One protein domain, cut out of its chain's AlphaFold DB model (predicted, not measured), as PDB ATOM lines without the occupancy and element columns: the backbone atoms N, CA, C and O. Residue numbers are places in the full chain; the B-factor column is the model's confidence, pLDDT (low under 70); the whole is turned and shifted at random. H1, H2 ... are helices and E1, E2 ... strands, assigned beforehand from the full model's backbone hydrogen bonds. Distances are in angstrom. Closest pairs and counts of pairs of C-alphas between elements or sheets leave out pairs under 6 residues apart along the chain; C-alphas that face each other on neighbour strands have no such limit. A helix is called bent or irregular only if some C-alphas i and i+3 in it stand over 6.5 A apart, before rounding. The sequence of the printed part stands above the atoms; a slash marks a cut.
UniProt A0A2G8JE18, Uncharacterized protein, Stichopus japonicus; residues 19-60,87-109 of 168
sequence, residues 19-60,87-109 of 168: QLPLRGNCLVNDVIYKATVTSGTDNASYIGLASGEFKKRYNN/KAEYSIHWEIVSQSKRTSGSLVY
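Overview. This is residues 19 to 60 and 87 to 109 of the 168 residues of an uncharacterized protein of Stichopus japonicus (UniProt A0A2G8JE18). Look first for a long, strongly twisted ribbon of three antiparallel strands, with three short helices set about it. H2 folds back over E1 from the end of E2, H1 only grazes the sheet near E3, and H3 sits at the end of the ribbon where E1 begins; the opposite end, with the turn at residues 40 and 41, has no named helix. The printed part has 65 residues, in the order H1, E1, E2, H2, E3, H3; the sheet's order is E2, E1, E3, and the class is mixed, helices and strands. The whole is only just compact, close to loose, with a radius of gyration of the C-alphas of 12.9 A, and elongated, spanning 41 by 22 by 18 A.

Along the chain. Find C-alpha 21 at (23.424, -1.912, -32.038), where H1, residues 21 to 24, begins; it is neither bent nor irregular, but only just, with C-alphas 21 and 24 6.3 A apart. E1, residues 29 to 39, then runs 29.3 A from C-alpha 29 at (31.475, 1.989, -20.920) and bends by 53 degrees at residue 32. E2, residues 42 to 53, returns over 29.6 A and bends by 71 degrees at residue 50. H2, residues 54 to 60, follows directly and measures 9.9 A. After the cut come E3, residues 91 to 99, 24.0 A long, and H3, residues 105 to 109, 6.4 A long, which ends at C-alpha 109, (44.801, -1.933, -23.444).

Arrangement. Start at the inner strand E1. It forms a hairpin with E2, antiparallel at 160 degrees; look for N 35 and O 46, 2.8 A apart and within hydrogen-bond range. On E1 and E3, antiparallel at 153 degrees, you find N 36 and O 93 at 2.8 A. H2 is over E1 at a height over the sheet of 9.4 A and only just stands up from it, rising 40.0 degrees; its closest C-alpha pair with E1 is Asn 29 and Phe 54, 6.2 A. H1 only grazes the sheet with residues 21 to 23; the closest C-alphas of H1 and E3 are those of Leu 22 and Glu 95, 5.3 A. H1 and H2 are near each other, with 5 pairs of C-alphas within 10 A. H3 is on the sheet at a height of 9.0 A, only just over E2, with 3 of its C-alphas falling on E2; the closest pair is Ser 51 and Gly 105, 6.5 A between C-alphas. H3 is apart from H1 and H2. In H2 and H3 every O i to N i+4 pair is within hydrogen-bond range; H1 is too short for one.

Size, cuts and confidence. The C-alphas farthest apart are those of Lys 87 and Arg 102, 42.7 A. Residues 61 to 86 are not printed, and C-alphas 60 and 87 stand 22.6 A apart across this cut. Of the links that are printed whole, each is tight. The model's mean pLDDT over the printed part is 80.0, and it is under 70 at residues 19 to 26 and 100 to 109.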
ATOM      1  N   GLN A  19      16.906  -2.294 -35.517       48.31
ATOM      2  CA  GLN A  19      18.113  -2.878 -34.915       48.31
ATOM      3  C   GLN A  19      19.027  -1.881 -34.184       48.31
ATOM      4  O   GLN A  19      20.015  -1.393 -34.724       48.31
ATOM      5  N   LEU A  20      18.724  -1.624 -32.908       52.31
ATOM      6  CA  LEU A  20      19.700  -0.980 -32.037       52.31
ATOM      7  C   LEU A  20      20.980  -1.827 -32.014       52.31
ATOM      8  O   LEU A  20      20.886  -3.026 -31.711       52.31
ATOM      9  N   PRO A  21      22.160  -1.237 -32.282       61.06
ATOM     10  CA  PRO A  21      23.424  -1.912 -32.038       61.06
ATOM     11  C   PRO A  21      23.433  -2.474 -30.614       61.06
ATOM     12  O   PRO A  21      22.882  -1.865 -29.691       61.06
ATOM     13  N   LEU A  22      24.028  -3.653 -30.425       67.56
ATOM     14  CA  LEU A  22      24.180  -4.270 -29.102       67.56
ATOM     15  C   LEU A  22      22.866  -4.563 -28.350       67.56
ATOM     16  O   LEU A  22      22.851  -4.539 -27.119       67.56
ATOM     17  N   ARG A  23      21.750  -4.806 -29.054       64.50
ATOM     18  CA  ARG A  23      20.434  -5.090 -28.437       64.50
ATOM     19  C   ARG A  23      19.998  -4.024 -27.409       64.50
ATOM     20  O   ARG A  23      19.350  -4.346 -26.420       64.50
ATOM     21  N   GLY A  24      20.362  -2.757 -27.629       62.91
ATOM     22  CA  GLY A  24      19.991  -1.633 -26.754       62.91
ATOM     23  C   GLY A  24      21.031  -1.245 -25.695       62.91
ATOM     24  O   GLY A  24      20.874  -0.213 -25.045       62.91
ATOM     25  N   ASN A  25      22.139  -1.983 -25.569       67.00
ATOM     26  CA  ASN A  25      23.201  -1.717 -24.590       67.00
ATOM     27  C   ASN A  25      24.283  -0.748 -25.111       67.00
ATOM     28  O   ASN A  25      25.480  -0.996 -24.994       67.00
ATOM     29  N   CYS A  26      23.884   0.387 -25.689       69.56
ATOM     30  CA  CYS A  26      24.836   1.355 -26.254       69.56
ATOM     31  C   CYS A  26      25.539   2.234 -25.200       69.56
ATOM     32  O   CYS A  26      26.555   2.854 -25.505       69.56
ATOM     33  N   LEU A  27      25.007   2.319 -23.976       77.06
ATOM     34  CA  LEU A  27      25.547   3.155 -22.885       77.06
ATOM     35  C   LEU A  27      26.601   2.431 -22.032       77.06
ATOM     36  O   LEU A  27      26.988   2.899 -20.963       77.06
ATOM     37  N   VAL A  28      27.045   1.261 -22.484       78.81
ATOM     38  CA  VAL A  28      28.078   0.474 -21.818       78.81
ATOM     39  C   VAL A  28      29.426   1.167 -22.021       78.81
ATOM     40  O   VAL A  28      29.781   1.527 -23.145       78.81
ATOM     41  N   ASN A  29      30.150   1.375 -20.921       82.25
ATOM     42  CA  ASN A  29      31.475   1.989 -20.920       82.25
ATOM     43  C   ASN A  29      32.584   0.941 -21.011       82.25
ATOM     44  O   ASN A  29      32.401  -0.186 -20.544       82.25
ATOM     45  N   ASP A  30      33.730   1.359 -21.550       82.31
ATOM     46  CA  ASP A  30      35.009   0.640 -21.488       82.31
ATOM     47  C   ASP A  30      34.907  -0.783 -22.048       82.31
ATOM     48  O   ASP A  30      35.125  -1.795 -21.369       82.31
ATOM     49  N   VAL A  31      34.528  -0.836 -23.326       85.25
ATOM     50  CA  VAL A  31      34.238  -2.078 -24.039       85.25
ATOM     51  C   VAL A  31      35.234  -2.370 -25.147       85.25
ATOM     52  O   VAL A  31      35.697  -1.482 -25.867       85.25
ATOM     53  N   ILE A  32      35.480  -3.662 -25.330       86.94
ATOM     54  CA  ILE A  32      35.971  -4.231 -26.577       86.94
ATOM     55  C   ILE A  32      34.735  -4.686 -27.349       86.94
ATOM     56  O   ILE A  32      33.950  -5.495 -26.845       86.94
ATOM     57  N   TYR A  33      34.553  -4.170 -28.556       87.94
ATOM     58  CA  TYR A  33      33.426  -4.510 -29.420       87.94
ATOM     59  C   TYR A  33      33.911  -5.153 -30.714       87.94
ATOM     60  O   TYR A  33      35.046  -4.933 -31.143       87.94
ATOM     61  N   LYS A  34      33.027  -5.928 -31.341       89.38
ATOM     62  CA  LYS A  34      33.214  -6.470 -32.684       89.38
ATOM     63  C   LYS A  34      32.146  -5.916 -33.616       89.38
ATOM     64  O   LYS A  34      30.971  -5.878 -33.250       89.38
ATOM     65  N   ALA A  35      32.559  -5.518 -34.811       92.25
ATOM     66  CA  ALA A  35      31.678  -5.269 -35.941       92.25
ATOM     67  C   ALA A  35      31.914  -6.368 -36.978       92.25
ATOM     68  O   ALA A  35      33.033  -6.531 -37.456       92.25
ATOM     69  N   THR A  36      30.878  -7.132 -37.302       91.75
ATOM     70  CA  THR A  36      30.915  -8.137 -38.368       91.75
ATOM     71  C   THR A  36      30.215  -7.549 -39.577       91.75
ATOM     72  O   THR A  36      29.034  -7.220 -39.489       91.75
ATOM     73  N   VAL A  37      30.942  -7.373 -40.674       92.62
ATOM     74  CA  VAL A  37      30.403  -6.904 -41.949       92.62
ATOM     75  C   VAL A  37      30.156  -8.120 -42.827       92.62
ATOM     76  O   VAL A  37      31.089  -8.873 -43.096       92.62
ATOM     77  N   THR A  38      28.917  -8.304 -43.266       91.62
ATOM     78  CA  THR A  38      28.524  -9.380 -44.179       91.62
ATOM     79  C   THR A  38      28.184  -8.777 -45.531       91.62
ATOM     80  O   THR A  38      27.332  -7.888 -45.595       91.62
ATOM     81  N   SER A  39      28.820  -9.258 -46.598       92.19
ATOM     82  CA  SER A  39      28.529  -8.878 -47.984       92.19
ATOM     83  C   SER A  39      28.504 -10.136 -48.849       92.19
ATOM     84  O   SER A  39      29.523 -10.794 -49.034       92.19
ATOM     85  N   GLY A  40      27.318 -10.524 -49.327       90.56
ATOM     86  CA  GLY A  40      27.131 -11.810 -50.003       90.56
ATOM     87  C   GLY A  40      27.533 -12.988 -49.106       90.56
ATOM     88  O   GLY A  40      26.977 -13.164 -48.022       90.56
ATOM     89  N   THR A  41      28.498 -13.789 -49.560       84.62
ATOM     90  CA  THR A  41      29.074 -14.920 -48.810       84.62
ATOM     91  C   THR A  41      30.210 -14.516 -47.872       84.62
ATOM     92  O   THR A  41      30.607 -15.302 -47.009       84.62
ATOM     93  N   ASP A  42      30.727 -13.299 -48.022       87.06
ATOM     94  CA  ASP A  42      31.931 -12.857 -47.338       87.06
ATOM     95  C   ASP A  42      31.589 -12.214 -45.996       87.06
ATOM     96  O   ASP A  42      30.623 -11.457 -45.857       87.06
ATOM     97  N   ASN A  43      32.413 -12.515 -44.991       90.00
ATOM     98  CA  ASN A  43      32.293 -11.956 -43.653       90.00
ATOM     99  C   ASN A  43      33.646 -11.402 -43.200       90.00
ATOM    100  O   ASN A  43      34.635 -12.132 -43.136       90.00
ATOM    101  N   ALA A  44      33.675 -10.122 -42.837       89.06
ATOM    102  CA  ALA A  44      34.841  -9.449 -42.274       89.06
ATOM    103  C   ALA A  44      34.565  -9.033 -40.825       89.06
ATOM    104  O   ALA A  44      33.465  -8.585 -40.501       89.06
ATOM    105  N   SER A  45      35.553  -9.172 -39.937       90.69
ATOM    106  CA  SER A  45      35.411  -8.816 -38.520       90.69
ATOM    107  C   SER A  45      36.375  -7.703 -38.126       90.69
ATOM    108  O   SER A  45      37.588  -7.821 -38.276       90.69
ATOM    109  N   TYR A  46      35.840  -6.637 -37.545       90.38
ATOM    110  CA  TYR A  46      36.601  -5.535 -36.967       90.38
ATOM    111  C   TYR A  46      36.494  -5.566 -35.447       90.38
ATOM    112  O   TYR A  46      35.386  -5.644 -34.915       90.38
ATOM    113  N   ILE A  47      37.626  -5.478 -34.747       88.19
ATOM    114  CA  ILE A  47      37.666  -5.392 -33.284       88.19
ATOM    115  C   ILE A  47      38.132  -3.999 -32.894       88.19
ATOM    116  O   ILE A  47      39.216  -3.568 -33.283       88.19
ATOM    117  N   GLY A  48      37.322  -3.312 -32.093       87.75
ATOM    118  CA  GLY A  48      37.626  -1.965 -31.640       87.75
ATOM    119  C   GLY A  48      37.510  -1.804 -30.133       87.75
ATOM    120  O   GLY A  48      36.806  -2.539 -29.439       87.75
ATOM    121  N   LEU A  49      38.197  -0.779 -29.642       88.69
ATOM    122  CA  LEU A  49      38.162  -0.340 -28.254       88.69
ATOM    123  C   LEU A  49      37.334   0.941 -28.146       88.69
ATOM    124  O   LEU A  49      37.514   1.890 -28.917       88.69
ATOM    125  N   ALA A  50      36.420   0.989 -27.185       85.00
ATOM    126  CA  ALA A  50      35.701   2.202 -26.822       85.00
ATOM    127  C   ALA A  50      35.993   2.534 -25.358       85.00
ATOM    128  O   ALA A  50      35.528   1.840 -24.462       85.00
ATOM    129  N   SER A  51      36.778   3.596 -25.148       79.06
ATOM    130  CA  SER A  51      36.939   4.240 -23.843       79.06
ATOM    131  C   SER A  51      35.711   5.117 -23.585       79.06
ATOM    132  O   SER A  51      35.352   5.935 -24.442       79.06
ATOM    133  N   GLY A  52      35.029   4.911 -22.458       79.12
ATOM    134  CA  GLY A  52      33.703   5.484 -22.203       79.12
ATOM    135  C   GLY A  52      32.586   4.849 -23.047       79.12
ATOM    136  O   GLY A  52      32.708   3.715 -23.505       79.12
ATOM    137  N   GLU A  53      31.470   5.564 -23.224       83.31
ATOM    138  CA  GLU A  53      30.240   4.989 -23.785       83.31
ATOM    139  C   GLU A  53      30.419   4.530 -25.237       83.31
ATOM    140  O   GLU A  53      30.745   5.331 -26.125       83.31
ATOM    141  N   PHE A  54      30.084   3.267 -25.514       86.31
ATOM    142  CA  PHE A  54      30.091   2.714 -26.871       86.31
ATOM    143  C   PHE A  54      29.288   3.568 -27.863       86.31
ATOM    144  O   PHE A  54      29.699   3.725 -29.013       86.31
ATOM    145  N   LYS A  55      28.189   4.193 -27.421       86.94
ATOM    146  CA  LYS A  55      27.366   5.105 -28.227       86.94
ATOM    147  C   LYS A  55      28.194   6.174 -28.947       86.94
ATOM    148  O   LYS A  55      27.951   6.432 -30.124       86.94
ATOM    149  N   LYS A  56      29.190   6.769 -28.281       86.19
ATOM    150  CA  LYS A  56      30.065   7.778 -28.907       86.19
ATOM    151  C   LYS A  56      30.883   7.166 -30.040       86.19
ATOM    152  O   LYS A  56      30.955   7.731 -31.127       86.19
ATOM    153  N   ARG A  57      31.449   5.979 -29.810       91.06
ATOM    154  CA  ARG A  57      32.228   5.253 -30.821       91.06
ATOM    155  C   ARG A  57      31.362   4.825 -32.008       91.06
ATOM    156  O   ARG A  57      31.780   5.000 -33.148       91.06
ATOM    157  N   TYR A  58      30.159   4.326 -31.749       90.12
ATOM    158  CA  TYR A  58      29.194   3.965 -32.786       90.12
ATOM    159  C   TYR A  58      28.788   5.166 -33.653       90.12
ATOM    160  O   TYR A  58      28.757   5.068 -34.880       90.12
ATOM    161  N   ASN A  59      28.528   6.320 -33.031       89.75
ATOM    162  CA  ASN A  59      28.212   7.548 -33.759       89.75
ATOM    163  C   ASN A  59      29.379   7.986 -34.654       89.75
ATOM    164  O   ASN A  59      29.150   8.377 -35.795       89.75
ATOM    165  N   ASN A  60      30.623   7.871 -34.172       90.94
ATOM    166  CA  ASN A  60      31.809   8.181 -34.973       90.94
ATOM    167  C   ASN A  60      31.942   7.255 -36.190       90.94
ATOM    168  O   ASN A  60      32.193   7.749 -37.286       90.94
ATOM    169  N   LYS A  87      29.533  -1.019 -55.272       94.44
ATOM    170  CA  LYS A  87      28.065  -1.148 -55.219       94.44
ATOM    171  C   LYS A  87      27.610  -2.495 -54.638       94.44
ATOM    172  O   LYS A  87      26.607  -3.055 -55.070       94.44
ATOM    173  N   ALA A  88      28.370  -3.021 -53.681       92.31
ATOM    174  CA  ALA A  88      28.046  -4.262 -53.001       92.31
ATOM    175  C   ALA A  88      27.071  -3.988 -51.850       92.31
ATOM    176  O   ALA A  88      27.289  -3.086 -51.040       92.31
ATOM    177  N   GLU A  89      26.022  -4.799 -51.757       93.81
ATOM    178  CA  GLU A  89      25.140  -4.814 -50.592       93.81
ATOM    179  C   GLU A  89      25.890  -5.371 -49.380       93.81
ATOM    180  O   GLU A  89      26.651  -6.342 -49.481       93.81
ATOM    181  N   TYR A  90      25.685  -4.757 -48.217       94.38
ATOM    182  CA  TYR A  90      26.317  -5.198 -46.981       94.38
ATOM    183  C   TYR A  90      25.448  -4.922 -45.756       94.38
ATOM    184  O   TYR A  90      24.639  -3.996 -45.719       94.38
ATOM    185  N   SER A  91      25.662  -5.711 -44.706       92.94
ATOM    186  CA  SER A  91      25.070  -5.501 -43.385       92.94
ATOM    187  C   SER A  91      26.154  -5.511 -42.311       92.94
ATOM    188  O   SER A  91      27.208  -6.114 -42.497       92.94
ATOM    189  N   ILE A  92      25.922  -4.806 -41.200       92.75
ATOM    190  CA  ILE A  92      26.882  -4.727 -40.093       92.75
ATOM    191  C   ILE A  92      26.208  -5.179 -38.802       92.75
ATOM    192  O   ILE A  92      25.265  -4.543 -38.326       92.75
ATOM    193  N   HIS A  93      26.732  -6.243 -38.204       90.88
ATOM    194  CA  HIS A  93      26.339  -6.716 -36.886       90.88
ATOM    195  C   HIS A  93      27.335  -6.254 -35.819       90.88
ATOM    196  O   HIS A  93      28.537  -6.475 -35.947       90.88
ATOM    197  N   TRP A  94      26.832  -5.653 -34.742       89.75
ATOM    198  CA  TRP A  94      27.646  -5.159 -33.632       89.75
ATOM    199  C   TRP A  94      27.416  -5.999 -32.381       89.75
ATOM    200  O   TRP A  94      26.265  -6.192 -31.980       89.75
ATOM    201  N   GLU A  95      28.496  -6.394 -31.708       87.69
ATOM    202  CA  GLU A  95      28.442  -7.075 -30.410       87.69
ATOM    203  C   GLU A  95      29.546  -6.615 -29.441       87.69
ATOM    204  O   GLU A  95      30.620  -6.175 -29.857       87.69
ATOM    205  N   ILE A  96      29.282  -6.709 -28.131       87.31
ATOM    206  CA  ILE A  96      30.297  -6.493 -27.090       87.31
ATOM    207  C   ILE A  96      31.029  -7.810 -26.867       87.31
ATOM    208  O   ILE A  96      30.428  -8.792 -26.447       87.31
ATOM    209  N   VAL A  97      32.336  -7.805 -27.106       86.38
ATOM    210  CA  VAL A  97      33.211  -8.962 -26.874       86.38
ATOM    211  C   VAL A  97      33.631  -9.031 -25.411       86.38
ATOM    212  O   VAL A  97      33.773 -10.113 -24.848       86.38
ATOM    213  N   SER A  98      33.873  -7.876 -24.793       83.00
ATOM    214  CA  SER A  98      34.240  -7.782 -23.384       83.00
ATOM    215  C   SER A  98      33.913  -6.398 -22.847       83.00
ATOM    216  O   SER A  98      34.113  -5.399 -23.536       83.00
ATOM    217  N   GLN A  99      33.479  -6.336 -21.594       81.25
ATOM    218  CA  GLN A  99      33.307  -5.095 -20.847       81.25
ATOM    219  C   GLN A  99      34.221  -5.130 -19.624       81.25
ATOM    220  O   GLN A  99      34.184  -6.103 -18.865       81.25
ATOM    221  N   SER A 100      35.006  -4.076 -19.394       69.62
ATOM    222  CA  SER A 100      35.666  -3.929 -18.098       69.62
ATOM    223  C   SER A 100      34.706  -3.299 -17.093       69.62
ATOM    224  O   SER A 100      34.113  -2.257 -17.353       69.62
ATOM    225  N   LYS A 101      34.527  -3.927 -15.926       63.59
ATOM    226  CA  LYS A 101      33.587  -3.416 -14.916       63.59
ATOM    227  C   LYS A 101      34.124  -2.207 -14.158       63.59
ATOM    228  O   LYS A 101      33.330  -1.432 -13.641       63.59
ATOM    229  N   ARG A 102      35.442  -2.045 -14.059       54.00
ATOM    230  CA  ARG A 102      36.093  -0.986 -13.282       54.00
ATOM    231  C   ARG A 102      37.544  -0.920 -13.719       54.00
ATOM    232  O   ARG A 102      38.358  -1.628 -13.131       54.00
ATOM    233  N   THR A 103      37.907  -0.163 -14.749       48.03
ATOM    234  CA  THR A 103      39.335   0.136 -14.911       48.03
ATOM    235  C   THR A 103      39.630   1.295 -15.828       48.03
ATOM    236  O   THR A 103      39.063   1.406 -16.906       48.03
ATOM    237  N   SER A 104      40.581   2.116 -15.387       53.09
ATOM    238  CA  SER A 104      41.272   3.086 -16.224       53.09
ATOM    239  C   SER A 104      41.715   2.425 -17.533       53.09
ATOM    240  O   SER A 104      42.115   1.256 -17.545       53.09
ATOM    241  N   GLY A 105      41.654   3.171 -18.641       54.62
ATOM    242  CA  GLY A 105      41.907   2.663 -19.999       54.62
ATOM    243  C   GLY A 105      43.215   1.873 -20.181       54.62
ATOM    244  O   GLY A 105      43.317   1.067 -21.103       54.62
ATOM    245  N   SER A 106      44.172   2.019 -19.256       57.72
ATOM    246  CA  SER A 106      45.407   1.231 -19.163       57.72
ATOM    247  C   SER A 106      45.168  -0.286 -19.088       57.72
ATOM    248  O   SER A 106      45.843  -1.050 -19.780       57.72
ATOM    249  N   LEU A 107      44.176  -0.756 -18.321       56.59
ATOM    250  CA  LEU A 107      43.954  -2.200 -18.165       56.59
ATOM    251  C   LEU A 107      43.164  -2.821 -19.325       56.59
ATOM    252  O   LEU A 107      43.382  -3.989 -19.637       56.59
ATOM    253  N   VAL A 108      42.334  -2.049 -20.036       58.34
ATOM    254  CA  VAL A 108      41.685  -2.529 -21.271       58.34
ATOM    255  C   VAL A 108      42.724  -2.722 -22.382       58.34
ATOM    256  O   VAL A 108      42.723  -3.764 -23.040       58.34
ATOM    257  N   TYR A 109      43.664  -1.780 -22.530       57.78
ATOM    258  CA  TYR A 109      44.801  -1.933 -23.444       57.78
ATOM    259  C   TYR A 109      45.645  -3.165 -23.084       57.78
ATOM    260  O   TYR A 109      45.968  -3.974 -23.953       57.78
TER     261      TYR A 109